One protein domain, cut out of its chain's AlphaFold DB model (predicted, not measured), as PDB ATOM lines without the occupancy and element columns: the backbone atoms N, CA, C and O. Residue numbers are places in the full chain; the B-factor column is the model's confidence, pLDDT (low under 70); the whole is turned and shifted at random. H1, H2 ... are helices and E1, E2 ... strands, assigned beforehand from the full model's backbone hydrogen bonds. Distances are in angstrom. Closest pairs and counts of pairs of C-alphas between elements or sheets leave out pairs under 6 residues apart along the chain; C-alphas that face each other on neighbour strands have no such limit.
ATOM      1  N   THR A   3     259.783 219.781 137.581       75.50
ATOM      2  CA  THR A   3     259.125 220.932 136.939       75.50
ATOM      3  C   THR A   3     257.714 221.213 137.465       75.50
ATOM      4  O   THR A   3     257.378 222.363 137.717       75.50
ATOM      5  N   GLU A   4     256.895 220.181 137.673       75.31
ATOM      6  CA  GLU A   4     255.542 220.318 138.238       75.31
ATOM      7  C   GLU A   4     255.593 220.704 139.721       75.31
ATOM      8  O   GLU A   4     254.802 221.527 140.172       75.31
ATOM      9  N   ALA A   5     256.554 220.154 140.471       78.75
ATOM     10  CA  ALA A   5     256.771 220.512 141.871       78.75
ATOM     11  C   ALA A   5     257.214 221.978 142.027       78.75
ATOM     12  O   ALA A   5     256.729 222.667 142.918       78.75
ATOM     13  N   LEU A   6     258.077 222.470 141.132       79.81
ATOM     14  CA  LEU A   6     258.494 223.876 141.085       79.81
ATOM     15  C   LEU A   6     257.336 224.806 140.692       79.81
ATOM     16  O   LEU A   6     257.146 225.850 141.311       79.81
ATOM     17  N   ALA A   7     256.505 224.403 139.727       81.12
ATOM     18  CA  ALA A   7     255.334 225.181 139.327       81.12
ATOM     19  C   ALA A   7     254.307 225.330 140.467       81.12
ATOM     20  O   ALA A   7     253.719 226.399 140.623       81.12
ATOM     21  N   LEU A   8     254.129 224.296 141.298       83.44
ATOM     22  CA  LEU A   8     253.242 224.334 142.469       83.44
ATOM     23  C   LEU A   8     253.666 225.368 143.523       83.44
ATOM     24  O   LEU A   8     252.815 225.858 144.259       83.44
ATOM     25  N   VAL A   9     254.952 225.723 143.577       82.31
ATOM     26  CA  VAL A   9     255.483 226.781 144.454       82.31
ATOM     27  C   VAL A   9     255.701 228.107 143.713       82.31
ATOM     28  O   VAL A   9     256.379 228.997 144.217       82.31
ATOM     29  N   GLY A  10     255.125 228.260 142.516       81.81
ATOM     30  CA  GLY A  10     255.183 229.498 141.734       81.81
ATOM     31  C   GLY A  10     256.514 229.744 141.019       81.81
ATOM     32  O   GLY A  10     256.733 230.840 140.504       81.81
ATOM     33  N   VAL A  11     257.401 228.748 140.951       79.06
ATOM     34  CA  VAL A  11     258.692 228.863 140.265       79.06
ATOM     35  C   VAL A  11     258.549 228.394 138.818       79.06
ATOM     36  O   VAL A  11     258.389 227.205 138.534       79.06
ATOM     37  N   GLY A  12     258.615 229.343 137.883       81.12
ATOM     38  CA  GLY A  12     258.605 229.064 136.448       81.12
ATOM     39  C   GLY A  12     259.935 228.480 135.972       81.12
ATOM     40  O   GLY A  12     260.985 229.099 136.133       81.12
ATOM     41  N   VAL A  13     259.902 227.304 135.343       79.56
ATOM     42  CA  VAL A  13     261.096 226.703 134.732       79.56
ATOM     43  C   VAL A  13     261.270 227.254 133.321       79.56
ATOM     44  O   VAL A  13     260.537 226.879 132.410       79.56
ATOM     45  N   VAL A  14     262.254 228.136 133.145       81.38
ATOM     46  CA  VAL A  14     262.588 228.731 131.839       81.38
ATOM     47  C   VAL A  14     263.187 227.684 130.898       81.38
ATOM     48  O   VAL A  14     262.804 227.600 129.734       81.38
ATOM     49  N   GLN A  15     264.113 226.862 131.401       83.06
ATOM     50  CA  GLN A  15     264.782 225.831 130.615       83.06
ATOM     51  C   GLN A  15     265.301 224.711 131.521       83.06
ATOM     52  O   GLN A  15     265.804 224.965 132.611       83.06
ATOM     53  N   ALA A  16     265.193 223.466 131.054       86.06
ATOM     54  CA  ALA A  16     265.768 222.297 131.711       86.06
ATOM     55  C   ALA A  16     266.867 221.719 130.813       86.06
ATOM     56  O   ALA A  16     266.598 221.331 129.674       86.06
ATOM     57  N   LEU A  17     268.099 221.689 131.316       90.06
ATOM     58  CA  LEU A  17     269.289 221.258 130.586       90.06
ATOM     59  C   LEU A  17     269.908 220.029 131.252       90.06
ATOM     60  O   LEU A  17     269.862 219.887 132.471       90.06
ATOM     61  N   HIS A  18     270.511 219.161 130.447       90.75
ATOM     62  CA  HIS A  18     271.294 218.019 130.906       90.75
ATOM     63  C   HIS A  18     272.694 218.066 130.298       90.75
ATOM     64  O   HIS A  18     272.817 218.239 129.089       90.75
ATOM     65  N   THR A  19     273.716 217.860 131.125       92.75
ATOM     66  CA  THR A  19     275.116 217.632 130.738       92.75
ATOM     67  C   THR A  19     275.693 216.529 131.636       92.75
ATOM     68  O   THR A  19     275.327 216.490 132.814       92.75
ATOM     69  N   PRO A  20     276.576 215.636 131.144       89.81
ATOM     70  CA  PRO A  20     277.192 214.592 131.968       89.81
ATOM     71  C   PRO A  20     278.043 215.136 133.121       89.81
ATOM     72  O   PRO A  20     278.135 214.504 134.170       89.81
ATOM     73  N   ALA A  21     278.677 216.295 132.918       86.25
ATOM     74  CA  ALA A  21     279.481 216.987 133.919       86.25
ATOM     75  C   ALA A  21     279.516 218.501 133.647       86.25
ATOM     76  O   ALA A  21     279.354 218.947 132.507       86.25
ATOM     77  N   ILE A  22     279.750 219.295 134.695       84.00
ATOM     78  CA  ILE A  22     279.977 220.745 134.591       84.00
ATOM     79  C   ILE A  22     281.474 220.962 134.340       84.00
ATOM     80  O   ILE A  22     282.246 221.293 135.234       84.00
ATOM     81  N   THR A  23     281.914 220.660 133.122       84.19
ATOM     82  CA  THR A  23     283.317 220.763 132.700       84.19
ATOM     83  C   THR A  23     283.378 221.213 131.248       84.19
ATOM     84  O   THR A  23     282.535 220.810 130.442       84.19
ATOM     85  N   ALA A  24     284.375 222.035 130.914       89.38
ATOM     86  CA  ALA A  24     284.614 222.490 129.550       89.38
ATOM     87  C   ALA A  24     284.650 221.304 128.569       89.38
ATOM     88  O   ALA A  24     285.264 220.271 128.845       89.38
ATOM     89  N   GLY A  25     283.991 221.448 127.422       90.69
ATOM     90  CA  GLY A  25     283.947 220.418 126.384       90.69
ATOM     91  C   GLY A  25     282.856 219.357 126.563       90.69
ATOM     92  O   GLY A  25     282.708 218.503 125.688       90.69
ATOM     93  N   MET A  26     282.071 219.392 127.646       93.75
ATOM     94  CA  MET A  26     280.979 218.433 127.850       93.75
ATOM     95  C   MET A  26     279.774 218.731 126.950       93.75
ATOM     96  O   MET A  26     279.410 219.896 126.784       93.75
ATOM     97  N   PRO A  27     279.115 217.709 126.379       94.38
ATOM     98  CA  PRO A  27     277.901 217.917 125.605       94.38
ATOM     99  C   PRO A  27     276.719 218.232 126.526       94.38
ATOM    100  O   PRO A  27     276.522 217.566 127.541       94.38
ATOM    101  N   TRP A  28     275.881 219.190 126.137       94.19
ATOM    102  CA  TRP A  28     274.619 219.479 126.813       94.19
ATOM    103  C   TRP A  28     273.427 219.367 125.859       94.19
ATOM    104  O   TRP A  28     273.572 219.547 124.651       94.19
ATOM    105  N   GLN A  29     272.237 219.093 126.399       94.00
ATOM    106  CA  GLN A  29     270.976 219.031 125.645       94.00
ATOM    107  C   GLN A  29     269.780 219.577 126.444       94.00
ATOM    108  O   GLN A  29     269.754 219.465 127.672       94.00
ATOM    109  N   CYS A  30     268.766 220.132 125.766       91.62
ATOM    110  CA  CYS A  30     267.492 220.492 126.399       91.62
ATOM    111  C   CYS A  30     266.666 219.242 126.693       91.62
ATOM    112  O   CYS A  30     266.384 218.437 125.806       91.62
ATOM    113  N   LEU A  31     266.172 219.147 127.922       87.31
ATOM    114  CA  LEU A  31     265.239 218.106 128.353       87.31
ATOM    115  C   LEU A  31     263.792 218.383 127.924       87.31
ATOM    116  O   LEU A  31     262.927 217.527 128.058       87.31
ATOM    117  N   CYS A  32     263.526 219.567 127.376       84.38
ATOM    118  CA  CYS A  32     262.216 219.988 126.893       84.38
ATOM    119  C   CYS A  32     261.801 219.360 125.546       84.38
ATOM    120  O   CYS A  32     260.716 219.645 125.048       84.38
ATOM    121  N   GLY A  33     262.664 218.547 124.926       80.00
ATOM    122  CA  GLY A  33     262.378 217.879 123.651       80.00
ATOM    123  C   GLY A  33     262.510 218.761 122.405       80.00
ATOM    124  O   GLY A  33     262.242 218.290 121.306       80.00
ATOM    125  N   CYS A  34     262.959 220.015 122.532       88.19
ATOM    126  CA  CYS A  34     263.143 220.922 121.389       88.19
ATOM    127  C   CYS A  34     264.363 220.594 120.508       88.19
ATOM    128  O   CYS A  34     264.548 221.213 119.465       88.19
ATOM    129  N   GLY A  35     265.220 219.661 120.937       86.69
ATOM    130  CA  GLY A  35     266.426 219.266 120.205       86.69
ATOM    131  C   GLY A  35     267.608 220.237 120.318       86.69
ATOM    132  O   GLY A  35     268.642 219.980 119.712       86.69
ATOM    133  N   HIS A  36     267.503 221.322 121.095       92.88
ATOM    134  CA  HIS A  36     268.654 222.189 121.360       92.88
ATOM    135  C   HIS A  36     269.736 221.435 122.132       92.88
ATOM    136  O   HIS A  36     269.457 220.820 123.163       92.88
ATOM    137  N   ALA A  37     270.967 221.523 121.641       93.38
ATOM    138  CA  ALA A  37     272.146 220.909 122.224       93.38
ATOM    139  C   ALA A  37     273.392 221.719 121.859       93.38
ATOM    140  O   ALA A  37     273.360 222.551 120.949       93.38
ATOM    141  N   GLY A  38     274.496 221.458 122.548       93.56
ATOM    142  CA  GLY A  38     275.766 222.116 122.280       93.56
ATOM    143  C   GLY A  38     276.903 221.540 123.107       93.56
ATOM    144  O   GLY A  38     276.762 220.493 123.739       93.56
ATOM    145  N   ILE A  39     278.031 222.243 123.093       94.12
ATOM    146  CA  ILE A  39     279.186 221.964 123.946       94.12
ATOM    147  C   ILE A  39     279.247 223.038 125.027       94.12
ATOM    148  O   ILE A  39     278.958 224.204 124.766       94.12
ATOM    149  N   LEU A  40     279.555 222.625 126.251       88.88
ATOM    150  CA  LEU A  40     279.722 223.511 127.388       88.88
ATOM    151  C   LEU A  40     281.076 224.221 127.270       88.88
ATOM    152  O   LEU A  40     282.121 223.566 127.292       88.88
ATOM    153  N   ASP A  41     281.050 225.546 127.143       85.69
ATOM    154  CA  ASP A  41     282.244 226.385 127.280       85.69
ATOM    155  C   ASP A  41     282.823 226.269 128.697       85.69
ATOM    156  O   ASP A  41     282.158 225.761 129.599       85.69
ATOM    157  N   ASP A  42     284.057 226.730 128.914       81.88
ATOM    158  CA  ASP A  42     284.660 226.700 130.249       81.88
ATOM    159  C   ASP A  42     283.798 227.482 131.263       81.88
ATOM    160  O   ASP A  42     283.712 228.713 131.172       81.88
TER     161      ASP A  42
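Overview. This is residues 3 to 42 of the 228 residues of an uncharacterized protein of Pseudonocardia sp. N23 (UniProt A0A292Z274). With little regular structure, this is a small two-stranded hairpin, E1 and E2, at one end and a lone short helix, H1, at the other, joined by a long loop whose residues 17 to 18 pair antiparallel with residues 29 to 30 of E1. Residues 5 to 10, of which 5 to 8 belong to H1, stick out free. The printed part has 40 residues, 13 of them in named elements, ordered H1, E1, E2; the class is mixed. It is loose, with a radius of gyration of the C-alphas of 12.3 A, and elongated, spanning 35 by 19 by 13 A.

Along the chain. E1, residues 27 to 30, is 10.8 A long and begins at C-alpha 27 (277.901, 217.917, 125.605). E2, residues 37 to 39, ends at C-alpha 39 (279.186, 221.964, 123.946). H1, residues 3 to 8, begins at C-alpha 3 (259.125, 220.932, 136.939).

Arrangement. The hairpin E1 and E2 is antiparallel at 154 degrees; C-alphas 29 and 37 face each other at 4.1 A. N 28 and O 38, 2.9 A apart, are within hydrogen-bond range. H1 and E2 are apart. In H1 every O i to N i+4 pair is within hydrogen-bond range.

Size, cuts and confidence. The C-alphas of Leu 8 and Gly 25, the two farthest apart, are 34.9 A apart. H1 to E1 is a long link of 18 residues. The printed part has no cut, and no printed residue has pLDDT under 70.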